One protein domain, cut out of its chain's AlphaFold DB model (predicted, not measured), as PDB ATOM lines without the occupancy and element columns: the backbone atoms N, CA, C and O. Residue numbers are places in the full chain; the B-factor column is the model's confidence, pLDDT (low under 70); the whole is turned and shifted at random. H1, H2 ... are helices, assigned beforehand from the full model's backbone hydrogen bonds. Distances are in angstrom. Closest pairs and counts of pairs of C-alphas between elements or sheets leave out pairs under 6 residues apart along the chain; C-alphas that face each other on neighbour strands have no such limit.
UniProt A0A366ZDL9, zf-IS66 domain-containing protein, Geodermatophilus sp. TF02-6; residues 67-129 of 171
ATOM      1  N   ALA A  67      94.512  48.233   7.296       90.31
ATOM      2  CA  ALA A  67      95.973  48.153   7.350       90.31
ATOM      3  C   ALA A  67      96.563  48.998   8.494       90.31
ATOM      4  O   ALA A  67      97.513  48.582   9.150       90.31
ATOM      5  N   VAL A  68      95.969  50.168   8.750       89.88
ATOM      6  CA  VAL A  68      96.252  51.014   9.913       89.88
ATOM      7  C   VAL A  68      94.924  51.472  10.496       89.88
ATOM      8  O   VAL A  68      94.062  51.981   9.781       89.88
ATOM      9  N   GLN A  69      94.759  51.308  11.803       91.00
ATOM     10  CA  GLN A  69      93.610  51.826  12.534       91.00
ATOM     11  C   GLN A  69      94.009  52.196  13.956       91.00
ATOM     12  O   GLN A  69      94.820  51.519  14.585       91.00
ATOM     13  N   TYR A  70      93.399  53.254  14.477       92.19
ATOM     14  CA  TYR A  70      93.568  53.635  15.872       92.19
ATOM     15  C   TYR A  70      92.505  52.976  16.747       92.19
ATOM     16  O   TYR A  70      91.365  52.763  16.325       92.19
ATOM     17  N   GLY A  71      92.896  52.658  17.979       92.00
ATOM     18  CA  GLY A  71      92.014  52.039  18.962       92.00
ATOM     19  C   GLY A  71      90.956  52.997  19.532       92.00
ATOM     20  O   GLY A  71      91.046  54.216  19.361       92.00
ATOM     21  N   PRO A  72      89.972  52.462  20.274       92.25
ATOM     22  CA  PRO A  72      88.857  53.240  20.818       92.25
ATOM     23  C   PRO A  72      89.287  54.338  21.803       92.25
ATOM     24  O   PRO A  72      88.673  55.397  21.826       92.25
ATOM     25  N   HIS A  73      90.366  54.140  22.572       92.50
ATOM     26  CA  HIS A  73      90.870  55.165  23.498       92.50
ATOM     27  C   HIS A  73      91.375  56.422  22.777       92.50
ATOM     28  O   HIS A  73      91.095  57.531  23.222       92.50
ATOM     29  N   ALA A  74      92.060  56.263  21.640       93.31
ATOM     30  CA  ALA A  74      92.505  57.396  20.830       93.31
ATOM     31  C   ALA A  74      91.306  58.202  20.308       93.31
ATOM     32  O   ALA A  74      91.283  59.426  20.418       93.31
ATOM     33  N   ALA A  75      90.276  57.501  19.821       94.81
ATOM     34  CA  ALA A  75      89.034  58.125  19.383       94.81
ATOM     35  C   ALA A  75      88.328  58.871  20.527       94.81
ATOM     36  O   ALA A  75      87.891  60.001  20.336       94.81
ATOM     37  N   ALA A  76      88.252  58.273  21.717       96.00
ATOM     38  CA  ALA A  76      87.612  58.883  22.880       96.00
ATOM     39  C   ALA A  76      88.311  60.180  23.320       96.00
ATOM     40  O   ALA A  76      87.640  61.188  23.533       96.00
ATOM     41  N   ILE A  77      89.648  60.181  23.393       95.31
ATOM     42  CA  ILE A  77      90.427  61.385  23.721       95.31
ATOM     43  C   ILE A  77      90.183  62.469  22.667       95.31
ATOM     44  O   ILE A  77      89.890  63.609  23.019       95.31
ATOM     45  N   ALA A  78      90.242  62.119  21.380       95.94
ATOM     46  CA  ALA A  78      90.013  63.071  20.298       95.94
ATOM     47  C   ALA A  78      88.605  63.693  20.356       95.94
ATOM     48  O   ALA A  78      88.456  64.909  20.252       95.94
ATOM     49  N   VAL A  79      87.574  62.870  20.574       97.56
ATOM     50  CA  VAL A  79      86.183  63.328  20.712       97.56
ATOM     51  C   VAL A  79      86.020  64.234  21.928       97.56
ATOM     52  O   VAL A  79      85.391  65.282  21.810       97.56
ATOM     53  N   TYR A  80      86.609  63.875  23.070       97.69
ATOM     54  CA  TYR A  80      86.574  64.709  24.269       97.69
ATOM     55  C   TYR A  80      87.242  66.068  24.035       97.69
ATOM     56  O   TYR A  80      86.675  67.100  24.386       97.69
ATOM     57  N   LEU A  81      88.410  66.092  23.394       96.69
ATOM     58  CA  LEU A  81      89.117  67.337  23.101       96.69
ATOM     59  C   LEU A  81      88.334  68.231  22.126       96.69
ATOM     60  O   LEU A  81      88.233  69.435  22.350       96.69
ATOM     61  N   CYS A  82      87.730  67.656  21.085       96.94
ATOM     62  CA  CYS A  82      86.924  68.420  20.131       96.94
ATOM     63  C   CYS A  82      85.601  68.909  20.736       96.94
ATOM     64  O   CYS A  82      85.279  70.088  20.655       96.94
ATOM     65  N   LEU A  83      84.803  68.003  21.307       94.69
ATOM     66  CA  LEU A  83      83.416  68.294  21.689       94.69
ATOM     67  C   LEU A  83      83.278  68.752  23.142       94.69
ATOM     68  O   LEU A  83      82.397  69.548  23.440       94.69
ATOM     69  N   GLY A  84      84.131  68.246  24.034       95.19
ATOM     70  CA  GLY A  84      84.122  68.587  25.457       95.19
ATOM     71  C   GLY A  84      85.068  69.729  25.827       95.19
ATOM     72  O   GLY A  84      84.813  70.417  26.808       95.19
ATOM     73  N   GLN A  85      86.161  69.925  25.082       97.19
ATOM     74  CA  GLN A  85      87.132  71.009  25.313       97.19
ATOM     75  C   GLN A  85      87.163  72.047  24.181       97.19
ATOM     76  O   GLN A  85      87.939  72.996  24.246       97.19
ATOM     77  N   HIS A  86      86.312  71.887  23.162       94.81
ATOM     78  CA  HIS A  86      86.111  72.850  22.074       94.81
ATOM     79  C   HIS A  86      87.382  73.197  21.281       94.81
ATOM     80  O   HIS A  86      87.526  74.305  20.760       94.81
ATOM     81  N   LEU A  87      88.314  72.249  21.165       96.44
ATOM     82  CA  LEU A  87      89.512  72.418  20.346       96.44
ATOM     83  C   LEU A  87      89.184  72.202  18.855       96.44
ATOM     84  O   LEU A  87      88.492  71.237  18.521       96.44
ATOM     85  N   PRO A  88      89.716  73.037  17.938       96.44
ATOM     86  CA  PRO A  88      89.600  72.800  16.500       96.44
ATOM     87  C   PRO A  88      90.167  71.434  16.102       96.44
ATOM     88  O   PRO A  88      91.165  70.981  16.665       96.44
ATOM     89  N   VAL A  89      89.574  70.796  15.094       96.62
ATOM     90  CA  VAL A  89      89.929  69.432  14.662       96.62
ATOM     91  C   VAL A  89      91.418  69.312  14.325       96.62
ATOM     92  O   VAL A  89      92.085  68.371  14.761       96.62
ATOM     93  N   GLU A  90      91.964  70.284  13.602       96.12
ATOM     94  CA  GLU A  90      93.374  70.340  13.212       96.12
ATOM     95  C   GLU A  90      94.284  70.501  14.435       96.12
ATOM     96  O   GLU A  90      95.349  69.886  14.513       96.12
ATOM     97  N   ARG A  91      93.841  71.286  15.426       96.44
ATOM     98  CA  ARG A  91      94.556  71.483  16.692       96.44
ATOM     99  C   ARG A  91      94.613  70.183  17.486       96.44
ATOM    100  O   ARG A  91      95.658  69.869  18.047       96.44
ATOM    101  N   VAL A  92      93.518  69.423  17.513       96.81
ATOM    102  CA  VAL A  92      93.471  68.107  18.165       96.81
ATOM    103  C   VAL A  92      94.381  67.114  17.451       96.81
ATOM    104  O   VAL A  92      95.154  66.431  18.116       96.81
ATOM    105  N   ALA A  93      94.354  67.063  16.118       95.25
ATOM    106  CA  ALA A  93      95.242  66.193  15.347       95.25
ATOM    107  C   ALA A  93      96.731  66.460  15.649       95.25
ATOM    108  O   ALA A  93      97.478  65.514  15.902       95.25
ATOM    109  N   GLY A  94      97.138  67.735  15.697       95.00
ATOM    110  CA  GLY A  94      98.494  68.134  16.091       95.00
ATOM    111  C   GLY A  94      98.825  67.769  17.540       95.00
ATOM    112  O   GLY A  94      99.840  67.134  17.797       95.00
ATOM    113  N   LEU A  95      97.926  68.063  18.483       93.69
ATOM    114  CA  LEU A  95      98.133  67.757  19.902       93.69
ATOM    115  C   LEU A  95      98.309  66.252  20.156       93.69
ATOM    116  O   LEU A  95      99.148  65.860  20.963       93.69
ATOM    117  N   LEU A  96      97.551  65.397  19.466       92.31
ATOM    118  CA  LEU A  96      97.710  63.944  19.576       92.31
ATOM    119  C   LEU A  96      99.056  63.468  19.010       92.31
ATOM    120  O   LEU A  96      99.642  62.523  19.542       92.31
ATOM    121  N   ALA A  97      99.568  64.132  17.972       91.00
ATOM    122  CA  ALA A  97     100.907  63.872  17.464       91.00
ATOM    123  C   ALA A  97     101.982  64.297  18.478       91.00
ATOM    124  O   ALA A  97     102.890  63.515  18.745       91.00
ATOM    125  N   ASP A  98     101.840  65.472  19.092       91.44
ATOM    126  CA  ASP A  98     102.817  66.019  20.039       91.44
ATOM    127  C   ASP A  98     102.869  65.231  21.357       91.44
ATOM    128  O   ASP A  98     103.949  64.930  21.863       91.44
ATOM    129  N   LEU A  99     101.710  64.865  21.918       90.38
ATOM    130  CA  LEU A  99     101.640  64.172  23.211       90.38
ATOM    131  C   LEU A  99     101.926  62.675  23.111       90.38
ATOM    132  O   LEU A  99     102.478  62.092  24.042       90.38
ATOM    133  N   PHE A 100     101.516  62.042  22.012       89.00
ATOM    134  CA  PHE A 100     101.528  60.584  21.888       89.00
ATOM    135  C   PHE A 100     102.417  60.081  20.748       89.00
ATOM    136  O   PHE A 100     102.444  58.880  20.480       89.00
ATOM    137  N   GLY A 101     103.107  60.969  20.026       87.38
ATOM    138  CA  GLY A 101     103.933  60.604  18.870       87.38
ATOM    139  C   GLY A 101     103.133  59.961  17.734       87.38
ATOM    140  O   GLY A 101     103.692  59.218  16.930       87.38
ATOM    141  N   THR A 102     101.813  60.171  17.698       84.31
ATOM    142  CA  THR A 102     100.905  59.441  16.809       84.31
ATOM    143  C   THR A 102     100.280  60.397  15.796       84.31
ATOM    144  O   THR A 102      99.278  61.039  16.111       84.31
ATOM    145  N   PRO A 103     100.849  60.532  14.584       80.75
ATOM    146  CA  PRO A 103     100.357  61.488  13.601       80.75
ATOM    147  C   PRO A 103      98.983  61.060  13.077       80.75
ATOM    148  O   PRO A 103      98.848  60.119  12.295       80.75
ATOM    149  N   MET A 104      97.942  61.767  13.508       87.31
ATOM    150  CA  MET A 104      96.574  61.563  13.040       87.31
ATOM    151  C   MET A 104      96.210  62.634  12.021       87.31
ATOM    152  O   MET A 104      96.591  63.792  12.152       87.31
ATOM    153  N   SER A 105      95.444  62.256  11.000       92.62
ATOM    154  CA  SER A 105      94.890  63.242  10.075       92.62
ATOM    155  C   SER A 105      93.702  63.966  10.714       92.62
ATOM    156  O   SER A 105      92.934  63.361  11.470       92.62
ATOM    157  N   ALA A 106      93.485  65.232  10.348       95.06
ATOM    158  CA  ALA A 106      92.274  65.964  10.724       95.06
ATOM    159  C   ALA A 106      90.999  65.217  10.282       95.06
ATOM    160  O   ALA A 106      90.031  65.137  11.034       95.06
ATOM    161  N   GLY A 107      91.028  64.567   9.111       95.81
ATOM    162  CA  GLY A 107      89.918  63.744   8.622       95.81
ATOM    163  C   GLY A 107      89.586  62.562   9.539       95.81
ATOM    164  O   GLY A 107      88.414  62.265   9.759       95.81
ATOM    165  N   THR A 108      90.591  61.919  10.141       95.12
ATOM    166  CA  THR A 108      90.378  60.846  11.127       95.12
ATOM    167  C   THR A 108      89.669  61.374  12.375       95.12
ATOM    168  O   THR A 108      88.700  60.765  12.832       95.12
ATOM    169  N   VAL A 109      90.110  62.523  12.893       96.44
ATOM    170  CA  VAL A 109      89.504  63.163  14.070       96.44
ATOM    171  C   VAL A 109      88.062  63.597  13.777       96.44
ATOM    172  O   VAL A 109      87.158  63.271  14.548       96.44
ATOM    173  N   ALA A 110      87.814  64.236  12.629       96.88
ATOM    174  CA  ALA A 110      86.472  64.631  12.190       96.88
ATOM    175  C   ALA A 110      85.530  63.432  11.973       96.88
ATOM    176  O   ALA A 110      84.331  63.498  12.262       96.88
ATOM    177  N   ALA A 111      86.060  62.304  11.496       96.56
ATOM    178  CA  ALA A 111      85.285  61.076  11.354       96.56
ATOM    179  C   ALA A 111      84.881  60.492  12.719       96.56
ATOM    180  O   ALA A 111      83.807  59.899  12.840       96.56
ATOM    181  N   TRP A 112      85.704  60.646  13.763       96.44
ATOM    182  CA  TRP A 112      85.328  60.228  15.117       96.44
ATOM    183  C   TRP A 112      84.258  61.111  15.732       96.44
ATOM    184  O   TRP A 112      83.308  60.570  16.297       96.44
ATOM    185  N   THR A 113      84.364  62.433  15.595       95.88
ATOM    186  CA  THR A 113      83.338  63.346  16.117       95.88
ATOM    187  C   THR A 113      82.000  63.127  15.418       95.88
ATOM    188  O   THR A 113      80.978  63.023  16.091       95.88
ATOM    189  N   SER A 114      82.005  62.932  14.095       96.00
ATOM    190  CA  SER A 114      80.799  62.588  13.328       96.00
ATOM    191  C   SER A 114      80.172  61.268  13.789       96.00
ATOM    192  O   SER A 114      78.962  61.195  13.991       96.00
ATOM    193  N   ARG A 115      80.982  60.221  14.010       96.06
ATOM    194  CA  ARG A 115      80.479  58.934  14.523       96.06
ATOM    195  C   ARG A 115      79.941  59.034  15.948       96.06
ATOM    196  O   ARG A 115      78.930  58.408  16.248       96.06
ATOM    197  N   ALA A 116      80.595  59.810  16.809       95.44
ATOM    198  CA  ALA A 116      80.119  60.055  18.165       95.44
ATOM    199  C   ALA A 116      78.772  60.794  18.154       95.44
ATOM    200  O   ALA A 116      77.851  60.377  18.849       95.44
ATOM    201  N   ALA A 117      78.632  61.824  17.312       93.75
ATOM    202  CA  ALA A 117      77.378  62.550  17.134       93.75
ATOM    203  C   ALA A 117      76.253  61.641  16.612       93.75
ATOM    204  O   ALA A 117      75.154  61.665  17.156       93.75
ATOM    205  N   ALA A 118      76.533  60.785  15.623       95.81
ATOM    206  CA  ALA A 118      75.561  59.808  15.129       95.81
ATOM    207  C   ALA A 118      75.100  58.832  16.230       95.81
ATOM    208  O   ALA A 118      73.921  58.508  16.319       95.81
ATOM    209  N   GLY A 119      76.002  58.414  17.125       94.75
ATOM    210  CA  GLY A 119      75.657  57.568  18.273       94.75
ATOM    211  C   GLY A 119      74.716  58.223  19.294       94.75
ATOM    212  O   GLY A 119      74.104  57.515  20.090       94.75
ATOM    213  N   LEU A 120      74.572  59.552  19.269       94.94
ATOM    214  CA  LEU A 120      73.653  60.299  20.133       94.94
ATOM    215  C   LEU A 120      72.245  60.434  19.539       94.94
ATOM    216  O   LEU A 120      71.389  61.051  20.174       94.94
ATOM    217  N   GLU A 121      71.967  59.872  18.359       96.06
ATOM    218  CA  GLU A 121      70.636  59.933  17.741       96.06
ATOM    219  C   GLU A 121      69.526  59.423  18.683       96.06
ATOM    220  O   GLU A 121      68.566  60.168  18.898       96.06
ATOM    221  N   PRO A 122      69.644  58.248  19.347       96.62
ATOM    222  CA  PRO A 122      68.582  57.764  20.231       96.62
ATOM    223  C   PRO A 122      68.348  58.690  21.429       96.62
ATOM    224  O   PRO A 122      67.210  58.919  21.835       96.62
ATOM    225  N   PHE A 123      69.426  59.260  21.974       96.56
ATOM    226  CA  PHE A 123      69.342  60.238  23.056       96.56
ATOM    227  C   PHE A 123      68.645  61.517  22.585       96.56
ATOM    228  O   PHE A 123      67.744  62.010  23.257       96.56
ATOM    229  N   THR A 124      69.023  62.028  21.414       96.19
ATOM    230  CA  THR A 124      68.451  63.249  20.831       96.19
ATOM    231  C   THR A 124      66.965  63.069  20.546       96.19
ATOM    232  O   THR A 124      66.169  63.957  20.850       96.19
ATOM    233  N   ALA A 125      66.566  61.904  20.030       96.06
ATOM    234  CA  ALA A 125      65.167  61.550  19.825       96.06
ATOM    235  C   ALA A 125      64.392  61.526  21.155       96.06
ATOM    236  O   ALA A 125      63.335  62.151  21.260       96.06
ATOM    237  N   ALA A 126      64.939  60.880  22.191       97.25
ATOM    238  CA  ALA A 126      64.318  60.825  23.514       97.25
ATOM    239  C   ALA A 126      64.196  62.213  24.167       97.25
ATOM    240  O   ALA A 126      63.132  62.565  24.678       97.25
ATOM    241  N   ALA A 127      65.253  63.025  24.107       96.06
ATOM    242  CA  ALA A 127      65.255  64.391  24.621       96.06
ATOM    243  C   ALA A 127      64.233  65.269  23.883       96.06
ATOM    244  O   ALA A 127      63.475  65.999  24.514       96.06
ATOM    245  N   THR A 128      64.150  65.147  22.555       95.94
ATOM    246  CA  THR A 128      63.174  65.883  21.735       95.94
ATOM    247  C   THR A 128      61.739  65.500  22.098       95.94
ATOM    248  O   THR A 128      60.897  66.381  22.263       95.94
ATOM    249  N   ALA A 129      61.456  64.205  22.275       96.06
ATOM    250  CA  ALA A 129      60.139  63.733  22.696       96.06
ATOM    251  C   ALA A 129      59.763  64.241  24.099       96.06
ATOM    252  O   ALA A 129      58.634  64.683  24.310       96.06
TER     253      ALA A 129
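Overview. This is residues 67 to 129 of the 171 residues of the protein "zf-IS66 domain-containing protein" of Geodermatophilus sp. TF02-6 (UniProt A0A366ZDL9). Three short helices, H1, H2 and H3, make a small compact body in which H1 crosses H3 and H2 makes a corner with the beginning of H3, and residues 118 to 129, the last residues of H3 and the whole of H4 among them, stick out from it as an arm. H1 crosses H3, while H2 meets the beginning of H3 with its own beginning. The printed part has 63 residues with four named helices, in the order H1, H2, H3, H4 along the chain, and no named strand; the class is all helix. The whole is only just loose, close to compact, with a radius of gyration of the C-alphas of 12.9 A. Its outline is elongated, with spans of 44 by 28 by 17 A, and the arm makes the length.

Arrangement. Begin with the longest helix, H3, residues 106 to 119. H1, residues 72 to 84, touches H3, and the closest C-alphas, those of Val 79 and Thr 113, are 5.4 A apart. The lines of H1 and H3 are about perpendicular, at 84 degrees. Look next at H2, residues 89 to 100: its residues 89 to 93 alone touch H3, at residues 106 to 110 alone. There the closest C-alphas, those of Glu 90 and Ala 106, are 5.2 A apart, and the two lines are only just about perpendicular, at 73 degrees. H1 touches H2 with residues 78 to 82 alone; the closest C-alphas, those of Cys 82 and Val 89, are 6.3 A apart. H1 and H2 run opposite ways at a steep tilt of 47 degrees. H4, residues 121 to 129, touches no helix: it is apart from H1 and H2, and H3 and H4 meet only through their link. In H1, H2, H3 and H4 every O i to N i+4 pair is within hydrogen-bond range.

Along the chain. Find C-alpha 106 at (92.274, 65.964, 10.724); from there H3 runs 20.1 A to C-alpha 119 at (75.657, 57.568, 18.273). H1 begins at C-alpha 72, at (88.857, 53.240, 20.818), and measures 16.7 A from first to last C-alpha. H2 runs 16.3 A from C-alpha 89 to C-alpha 100. H4 runs from C-alpha 121 to C-alpha 129, at (60.139, 63.733, 22.696).

Size, cuts and confidence. The two C-alphas farthest apart, those of Gly 101 and Ala 129, are 44.1 A from each other. Without residues 118 to 129, which stand free, the body of 51 residues spans 25 by 21 by 17 A. The links H1 to H2, H2 to H3 and H3 to H4 are tight. The printed part, residues 67 to 129, has no cut. The mean pLDDT of the printed part is 94.2, and no printed residue is under 70.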